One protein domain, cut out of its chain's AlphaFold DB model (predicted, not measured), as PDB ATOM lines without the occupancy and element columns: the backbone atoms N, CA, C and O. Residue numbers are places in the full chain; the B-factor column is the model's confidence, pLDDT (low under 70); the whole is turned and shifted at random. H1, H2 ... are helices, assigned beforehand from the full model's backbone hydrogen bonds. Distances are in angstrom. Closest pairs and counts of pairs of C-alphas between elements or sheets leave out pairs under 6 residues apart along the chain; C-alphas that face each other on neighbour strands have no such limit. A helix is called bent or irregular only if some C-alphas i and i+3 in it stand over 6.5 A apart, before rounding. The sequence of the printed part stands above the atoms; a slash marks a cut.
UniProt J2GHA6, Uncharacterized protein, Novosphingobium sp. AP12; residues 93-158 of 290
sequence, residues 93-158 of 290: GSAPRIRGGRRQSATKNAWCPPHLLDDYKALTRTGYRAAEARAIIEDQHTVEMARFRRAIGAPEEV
ATOM      1  N   GLY A  93     125.613 109.547 160.627       92.00
ATOM      2  CA  GLY A  93     126.076 110.941 160.577       92.00
ATOM      3  C   GLY A  93     125.196 111.898 159.762       92.00
ATOM      4  O   GLY A  93     125.412 113.103 159.820       92.00
ATOM      5  N   SER A  94     124.162 111.416 159.063       93.75
ATOM      6  CA  SER A  94     123.218 112.313 158.385       93.75
ATOM      7  C   SER A  94     122.500 113.240 159.378       93.75
ATOM      8  O   SER A  94     122.137 112.834 160.487       93.75
ATOM      9  N   ALA A  95     122.251 114.490 158.973       92.56
ATOM     10  CA  ALA A  95     121.597 115.481 159.829       92.56
ATOM     11  C   ALA A  95     120.237 115.007 160.396       92.56
ATOM     12  O   ALA A  95     120.011 115.193 161.595       92.56
ATOM     13  N   PRO A  96     119.341 114.345 159.625       90.12
ATOM     14  CA  PRO A  96     118.109 113.776 160.174       90.12
ATOM     15  C   PRO A  96     118.353 112.742 161.279       90.12
ATOM     16  O   PRO A  96     117.698 112.802 162.319       90.12
ATOM     17  N   ARG A  97     119.337 111.851 161.106       89.69
ATOM     18  CA  ARG A  97     119.675 110.814 162.087       89.69
ATOM     19  C   ARG A  97     120.284 111.398 163.358       89.69
ATOM     20  O   ARG A  97     119.913 110.979 164.452       89.69
ATOM     21  N   ILE A  98     121.158 112.398 163.229       91.94
ATOM     22  CA  ILE A  98     121.707 113.140 164.375       91.94
ATOM     23  C   ILE A  98     120.574 113.820 165.151       91.94
ATOM     24  O   ILE A  98     120.498 113.680 166.372       91.94
ATOM     25  N   ARG A  99     119.649 114.507 164.462       90.06
ATOM     26  CA  ARG A  99     118.476 115.126 165.104       90.06
ATOM     27  C   ARG A  99     117.588 114.093 165.800       90.06
ATOM     28  O   ARG A  99     117.170 114.325 166.932       90.06
ATOM     29  N   GLY A 100     117.333 112.949 165.161       88.44
ATOM     30  CA  GLY A 100     116.565 111.845 165.743       88.44
ATOM     31  C   GLY A 100     117.209 111.291 167.016       88.44
ATOM     32  O   GLY A 100     116.535 111.159 168.036       88.44
ATOM     33  N   GLY A 101     118.525 111.059 166.990       88.62
ATOM     34  CA  GLY A 101     119.292 110.616 168.156       88.62
ATOM     35  C   GLY A 101     119.274 111.629 169.304       88.62
ATOM     36  O   GLY A 101     119.057 111.244 170.453       88.62
ATOM     37  N   ARG A 102     119.417 112.930 169.001       89.00
ATOM     38  CA  ARG A 102     119.296 114.011 169.996       89.00
ATOM     39  C   ARG A 102     117.914 114.020 170.646       89.00
ATOM     40  O   ARG A 102     117.829 114.024 171.869       89.00
ATOM     41  N   ARG A 103     116.838 113.949 169.852       87.44
ATOM     42  CA  ARG A 103     115.458 113.924 170.364       87.44
ATOM     43  C   ARG A 103     115.199 112.701 171.240       87.44
ATOM     44  O   ARG A 103     114.649 112.839 172.323       87.44
ATOM     45  N   GLN A 104     115.620 111.518 170.797       88.44
ATOM     46  CA  GLN A 104     115.446 110.295 171.578       88.44
ATOM     47  C   GLN A 104     116.221 110.353 172.900       88.44
ATOM     48  O   GLN A 104     115.692 109.942 173.928       88.44
ATOM     49  N   SER A 105     117.448 110.881 172.881       86.50
ATOM     50  CA  SER A 105     118.258 111.055 174.093       86.50
ATOM     51  C   SER A 105     117.611 112.052 175.054       86.50
ATOM     52  O   SER A 105     117.524 111.763 176.241       86.50
ATOM     53  N   ALA A 106     117.085 113.170 174.542       84.00
ATOM     54  CA  ALA A 106     116.352 114.151 175.341       84.00
ATOM     55  C   ALA A 106     115.115 113.536 176.014       84.00
ATOM     56  O   ALA A 106     114.879 113.779 177.188       84.00
ATOM     57  N   THR A 107     114.352 112.691 175.311       88.25
ATOM     58  CA  THR A 107     113.197 112.002 175.909       88.25
ATOM     59  C   THR A 107     113.613 110.942 176.931       88.25
ATOM     60  O   THR A 107     112.999 110.842 177.987       88.25
ATOM     61  N   LYS A 108     114.652 110.147 176.645       88.31
ATOM     62  CA  LYS A 108     115.122 109.085 177.556       88.31
ATOM     63  C   LYS A 108     115.748 109.634 178.839       88.31
ATOM     64  O   LYS A 108     115.599 109.022 179.890       88.31
ATOM     65  N   ASN A 109     116.409 110.784 178.747       92.19
ATOM     66  CA  ASN A 109     117.082 111.434 179.868       92.19
ATOM     67  C   ASN A 109     116.309 112.663 180.366       92.19
ATOM     68  O   ASN A 109     116.904 113.537 180.980       92.19
ATOM     69  N   ALA A 110     114.996 112.746 180.111       91.81
ATOM     70  CA  ALA A 110     114.169 113.879 180.539       91.81
ATOM     71  C   ALA A 110     114.094 114.035 182.069       91.81
ATOM     72  O   ALA A 110     113.790 115.115 182.557       91.81
ATOM     73  N   TRP A 111     114.367 112.959 182.811       92.38
ATOM     74  CA  TRP A 111     114.455 112.963 184.271       92.38
ATOM     75  C   TRP A 111     115.768 113.576 184.787       92.38
ATOM     76  O   TRP A 111     115.820 114.016 185.928       92.38
ATOM     77  N   CYS A 112     116.831 113.583 183.972       96.31
ATOM     78  CA  CYS A 112     118.160 114.011 184.391       96.31
ATOM     79  C   CYS A 112     118.266 115.540 184.292       96.31
ATOM     80  O   CYS A 112     118.023 116.088 183.210       96.31
ATOM     81  N   PRO A 113     118.680 116.239 185.363       94.88
ATOM     82  CA  PRO A 113     118.907 117.677 185.319       94.88
ATOM     83  C   PRO A 113     119.894 118.056 184.200       94.88
ATOM     84  O   PRO A 113     120.900 117.362 184.025       94.88
ATOM     85  N   PRO A 114     119.662 119.151 183.445       93.31
ATOM     86  CA  PRO A 114     120.507 119.505 182.302       93.31
ATOM     87  C   PRO A 114     121.993 119.680 182.639       93.31
ATOM     88  O   PRO A 114     122.834 119.330 181.816       93.31
ATOM     89  N   HIS A 115     122.310 120.187 183.835       94.25
ATOM     90  CA  HIS A 115     123.684 120.411 184.298       94.25
ATOM     91  C   HIS A 115     124.411 119.115 184.698       94.25
ATOM     92  O   HIS A 115     125.629 119.076 184.608       94.25
ATOM     93  N   LEU A 116     123.683 118.045 185.042       96.62
ATOM     94  CA  LEU A 116     124.249 116.740 185.430       96.62
ATOM     95  C   LEU A 116     124.217 115.705 184.297       96.62
ATOM     96  O   LEU A 116     124.597 114.547 184.464       96.62
ATOM     97  N   LEU A 117     123.747 116.095 183.109       95.56
ATOM     98  CA  LEU A 117     123.582 115.173 181.988       95.56
ATOM     99  C   LEU A 117     124.918 114.582 181.518       95.56
ATOM    100  O   LEU A 117     124.965 113.432 181.072       95.56
ATOM    101  N   ASP A 118     125.988 115.370 181.568       95.94
ATOM    102  CA  ASP A 118     127.313 114.917 181.155       95.94
ATOM    103  C   ASP A 118     127.954 113.997 182.203       95.94
ATOM    104  O   ASP A 118     128.563 112.998 181.811       95.94
ATOM    105  N   ASP A 119     127.679 114.217 183.492       97.12
ATOM    106  CA  ASP A 119     128.071 113.317 184.583       97.12
ATOM    107  C   ASP A 119     127.363 111.962 184.465       97.12
ATOM    108  O   ASP A 119     128.005 110.910 184.486       97.12
ATOM    109  N   TYR A 120     126.052 111.954 184.193       97.19
ATOM    110  CA  TYR A 120     125.309 110.716 183.927       97.19
ATOM    111  C   TYR A 120     125.887 109.933 182.732       97.19
ATOM    112  O   TYR A 120     126.036 108.704 182.766       97.19
ATOM    113  N   LYS A 121     126.249 110.631 181.645       95.06
ATOM    114  CA  LYS A 121     126.909 110.002 180.486       95.06
ATOM    115  C   LYS A 121     128.296 109.468 180.838       95.06
ATOM    116  O   LYS A 121     128.703 108.458 180.265       95.06
ATOM    117  N   ALA A 122     129.033 110.140 181.720       96.94
ATOM    118  CA  ALA A 122     130.329 109.674 182.186       96.94
ATOM    119  C   ALA A 122     130.175 108.381 183.004       96.94
ATOM    120  O   ALA A 122     130.817 107.392 182.661       96.94
ATOM    121  N   LEU A 123     129.247 108.345 183.967       95.88
ATOM    122  CA  LEU A 123     128.942 107.162 184.788       95.88
ATOM    123  C   LEU A 123     128.522 105.951 183.943       95.88
ATOM    124  O   LEU A 123     129.006 104.834 184.117       95.88
ATOM    125  N   THR A 124     127.643 106.158 182.967       96.38
ATOM    126  CA  THR A 124     127.219 105.061 182.081       96.38
ATOM    127  C   THR A 124     128.343 104.582 181.155       96.38
ATOM    128  O   THR A 124     128.379 103.405 180.800       96.38
ATOM    129  N   ARG A 125     129.296 105.452 180.787       96.25
ATOM    130  CA  ARG A 125     130.483 105.075 180.000       96.25
ATOM    131  C   ARG A 125     131.518 104.312 180.829       96.25
ATOM    132  O   ARG A 125     132.203 103.462 180.267       96.25
ATOM    133  N   THR A 126     131.630 104.593 182.126       95.88
ATOM    134  CA  THR A 126     132.534 103.878 183.045       95.88
ATOM    135  C   THR A 126     131.993 102.518 183.489       95.88
ATOM    136  O   THR A 126     132.725 101.752 184.107       95.88
ATOM    137  N   GLY A 127     130.754 102.177 183.118       95.38
ATOM    138  CA  GLY A 127     130.186 100.839 183.288       95.38
ATOM    139  C   GLY A 127     129.145 100.712 184.399       95.38
ATOM    140  O   GLY A 127     128.667  99.602 184.637       95.38
ATOM    141  N   TYR A 128     128.745 101.812 185.044       95.94
ATOM    142  CA  TYR A 128     127.638 101.781 186.003       95.94
ATOM    143  C   TYR A 128     126.335 101.366 185.323       95.94
ATOM    144  O   TYR A 128     126.040 101.764 184.185       95.94
ATOM    145  N   ARG A 129     125.504 100.597 186.036       95.56
ATOM    146  CA  ARG A 129     124.158 100.286 185.546       95.56
ATOM    147  C   ARG A 129     123.342 101.573 185.500       95.56
ATOM    148  O   ARG A 129     123.456 102.423 186.375       95.56
ATOM    149  N   ALA A 130     122.455 101.700 184.514       92.56
ATOM    150  CA  ALA A 130     121.650 102.914 184.343       92.56
ATOM    151  C   ALA A 130     120.829 103.285 185.596       92.56
ATOM    152  O   ALA A 130     120.650 104.464 185.874       92.56
ATOM    153  N   ALA A 131     120.358 102.288 186.358       91.88
ATOM    154  CA  ALA A 131     119.644 102.510 187.615       91.88
ATOM    155  C   ALA A 131     120.554 103.074 188.724       91.88
ATOM    156  O   ALA A 131     120.158 104.001 189.418       91.88
ATOM    157  N   GLU A 132     121.780 102.560 188.846       90.94
ATOM    158  CA  GLU A 132     122.773 103.036 189.822       90.94
ATOM    159  C   GLU A 132     123.247 104.448 189.469       90.94
ATOM    160  O   GLU A 132     123.229 105.337 190.310       90.94
ATOM    161  N   ALA A 133     123.589 104.681 188.197       95.62
ATOM    162  CA  ALA A 133     123.974 106.003 187.709       95.62
ATOM    163  C   ALA A 133     122.857 107.037 187.920       95.62
ATOM    164  O   ALA A 133     123.135 108.195 188.207       95.62
ATOM    165  N   ARG A 134     121.590 106.624 187.796       96.31
ATOM    166  CA  ARG A 134     120.443 107.482 188.091       96.31
ATOM    167  C   ARG A 134     120.347 107.845 189.571       96.31
ATOM    168  O   ARG A 134     120.209 109.027 189.854       96.31
ATOM    169  N   ALA A 135     120.468 106.870 190.471       91.44
ATOM    170  CA  ALA A 135     120.443 107.122 191.912       91.44
ATOM    171  C   ALA A 135     121.539 108.120 192.327       91.44
ATOM    172  O   ALA A 135     121.250 109.106 192.991       91.44
ATOM    173  N   ILE A 136     122.765 107.939 191.820       93.81
ATOM    174  CA  ILE A 136     123.890 108.856 192.080       93.81
ATOM    175  C   ILE A 136     123.568 110.291 191.630       93.81
ATOM    176  O   ILE A 136     123.861 111.248 192.343       93.81
ATOM    177  N   ILE A 137     122.963 110.454 190.451       97.06
ATOM    178  CA  ILE A 137     122.632 111.774 189.894       97.06
ATOM    179  C   ILE A 137     121.471 112.431 190.646       97.06
ATOM    180  O   ILE A 137     121.495 113.641 190.850       97.06
ATOM    181  N   GLU A 138     120.462 111.664 191.062       94.81
ATOM    182  CA  GLU A 138     119.347 112.167 191.875       94.81
ATOM    183  C   GLU A 138     119.833 112.611 193.270       94.81
ATOM    184  O   GLU A 138     119.451 113.691 193.734       94.81
ATOM    185  N   ASP A 139     120.752 111.862 193.889       90.50
ATOM    186  CA  ASP A 139     121.401 112.239 195.152       90.50
ATOM    187  C   ASP A 139     122.237 113.517 194.990       90.50
ATOM    188  O   ASP A 139     122.083 114.476 195.755       90.50
ATOM    189  N   GLN A 140     123.083 113.577 193.955       94.62
ATOM    190  CA  GLN A 140     123.888 114.763 193.655       94.62
ATOM    191  C   GLN A 140     123.002 115.986 193.401       94.62
ATOM    192  O   GLN A 140     123.252 117.055 193.961       94.62
ATOM    193  N   HIS A 141     121.937 115.829 192.614       95.00
ATOM    194  CA  HIS A 141     120.987 116.900 192.342       95.00
ATOM    195  C   HIS A 141     120.338 117.421 193.624       95.00
ATOM    196  O   HIS A 141     120.232 118.632 193.809       95.00
ATOM    197  N   THR A 142     119.950 116.525 194.529       87.56
ATOM    198  CA  THR A 142     119.349 116.890 195.816       87.56
ATOM    199  C   THR A 142     120.314 117.730 196.657       87.56
ATOM    200  O   THR A 142     119.939 118.786 197.175       87.56
ATOM    201  N   VAL A 143     121.589 117.330 196.721       89.44
ATOM    202  CA  VAL A 143     122.641 118.088 197.417       89.44
ATOM    203  C   VAL A 143     122.888 119.452 196.760       89.44
ATOM    204  O   VAL A 143     123.019 120.461 197.460       89.44
ATOM    205  N   GLU A 144     122.944 119.517 195.429       94.25
ATOM    206  CA  GLU A 144     123.153 120.765 194.687       94.25
ATOM    207  C   GLU A 144     121.975 121.731 194.828       94.25
ATOM    208  O   GLU A 144     122.188 122.923 195.048       94.25
ATOM    209  N   MET A 145     120.737 121.232 194.792       90.38
ATOM    210  CA  MET A 145     119.541 122.042 195.025       90.38
ATOM    211  C   MET A 145     119.485 122.572 196.456       90.38
ATOM    212  O   MET A 145     119.160 123.742 196.647       90.38
ATOM    213  N   ALA A 146     119.872 121.775 197.455       85.25
ATOM    214  CA  ALA A 146     119.979 122.251 198.832       85.25
ATOM    215  C   ALA A 146     121.018 123.380 198.968       85.25
ATOM    216  O   ALA A 146     120.748 124.410 199.587       85.25
ATOM    217  N   ARG A 147     122.193 123.231 198.338       90.19
ATOM    218  CA  ARG A 147     123.226 124.284 198.306       90.19
ATOM    219  C   ARG A 147     122.737 125.543 197.591       90.19
ATOM    220  O   ARG A 147     122.940 126.641 198.100       90.19
ATOM    221  N   PHE A 148     122.086 125.386 196.440       90.00
ATOM    222  CA  PHE A 148     121.543 126.497 195.661       90.00
ATOM    223  C   PHE A 148     120.477 127.265 196.448       90.00
ATOM    224  O   PHE A 148     120.556 128.486 196.534       90.00
ATOM    225  N   ARG A 149     119.535 126.558 197.087       85.31
ATOM    226  CA  ARG A 149     118.500 127.156 197.948       85.31
ATOM    227  C   ARG A 149     119.110 127.982 199.081       85.31
ATOM    228  O   ARG A 149     118.717 129.131 199.264       85.31
ATOM    229  N   ARG A 150     120.127 127.445 199.768       87.50
ATOM    230  CA  ARG A 150     120.881 128.186 200.794       87.50
ATOM    231  C   ARG A 150     121.551 129.441 200.231       87.50
ATOM    232  O   ARG A 150     121.491 130.490 200.860       87.50
ATOM    233  N   ALA A 151     122.148 129.356 199.041       90.75
ATOM    234  CA  ALA A 151     122.823 130.490 198.410       90.75
ATOM    235  C   ALA A 151     121.863 131.631 198.028       90.75
ATOM    236  O   ALA A 151     122.241 132.796 198.119       90.75
ATOM    237  N   ILE A 152     120.625 131.315 197.632       94.25
ATOM    238  CA  ILE A 152     119.606 132.322 197.291       94.25
ATOM    239  C   ILE A 152     118.791 132.802 198.503       94.25
ATOM    240  O   ILE A 152     117.848 133.570 198.330       94.25
ATOM    241  N   GLY A 153     119.116 132.341 199.718       89.44
ATOM    242  CA  GLY A 153     118.374 132.681 200.935       89.44
ATOM    243  C   GLY A 153     116.944 132.133 200.959       89.44
ATOM    244  O   GLY A 153     116.104 132.657 201.687       89.44
ATOM    245  N   ALA A 154     116.647 131.102 200.160       83.38
ATOM    246  CA  ALA A 154     115.366 130.419 200.252       83.38
ATOM    247  C   ALA A 154     115.308 129.675 201.596       83.38
ATOM    248  O   ALA A 154     116.291 129.013 201.949       83.38
ATOM    249  N   PRO A 155     114.193 129.771 202.344       72.12
ATOM    250  CA  PRO A 155     114.038 129.015 203.577       72.12
ATOM    251  C   PRO A 155     114.209 127.530 203.257       72.12
ATOM    252  O   PRO A 155     113.604 127.011 202.317       72.12
ATOM    253  N   GLU A 156     115.099 126.875 203.998       64.12
ATOM    254  CA  GLU A 156     115.284 125.430 203.917       64.12
ATOM    255  C   GLU A 156     113.920 124.803 204.238       64.12
ATOM    256  O   GLU A 156     113.298 125.180 205.235       64.12
ATOM    257  N   GLU A 157     113.395 123.951 203.348       60.88
ATOM    258  CA  GLU A 157     112.161 123.207 203.622       60.88
ATOM    259  C   GLU A 157     112.322 122.586 205.010       60.88
ATOM    260  O   GLU A 157     113.306 121.886 205.259       60.88
ATOM    261  N   VAL A 158     111.424 122.964 205.928       52.72
ATOM    262  CA  VAL A 158     111.449 122.548 207.333       52.72
ATOM    263  C   VAL A 158     111.675 121.046 207.338       52.72
ATOM    264  O   VAL A 158     110.852 120.318 206.790       52.72
TER     265      VAL A 158
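What this domain is: This is residues 93 to 158 of the 290 residues of an uncharacterized protein of Novosphingobium sp. AP12 (UniProt J2GHA6). A helical hairpin of unequal arms, H2 and the longer H3, makes the body, and H1 comes before it as a separate arm whose residues 95 to 105 stick out, together with residues 93 and 94. The printed part has 66 residues with three named helices, in the order H1, H2, H3, and no named strand; its class is all helix. The whole is loose, with a radius of gyration of the C-alphas of 15.3 A, and only just elongated, spanning 50 by 25 by 15 A.

How they stand to each other: Look first at H1, residues 95 to 108; it is apart from H2, residues 114 to 126, and from H3, residues 130 to 151. H2 and H3 form a helical hairpin and touch, their closest C-alphas being those of Leu 123 and Ala 133, 5.9 A apart. They run opposite ways at a shallow tilt of 33 degrees, only just short of steep. In H1 and H3 every O i to N i+4 pair is within hydrogen-bond range; in H2, 7 of 9 are. H2 is irregular: C-alphas 115 and 118 are 7.3 A apart.

Where its parts are: Find C-alpha 95 at (121.597, 115.481, 159.829); from there H1 runs 19.9 A to C-alpha 108. H2 begins at C-alpha 114, at (120.507, 119.505, 182.302), and measures 19.7 A to C-alpha 126. H3, the longest helix, covers 31.0 A from C-alpha 130 to C-alpha 151 at (122.823, 130.490, 198.410).

The domain as a whole: The C-alphas of Ser 94 and Val 158, the two farthest apart, are 51.4 A from each other. Without residues 93 to 105, which stand free, the body spans 37 by 19 by 15 A. The printed part has no cut, and the links H1 to H2 and H2 to H3 are tight. The mean pLDDT of the printed part is 90.3; look to residues 156 to 158 for values under 70.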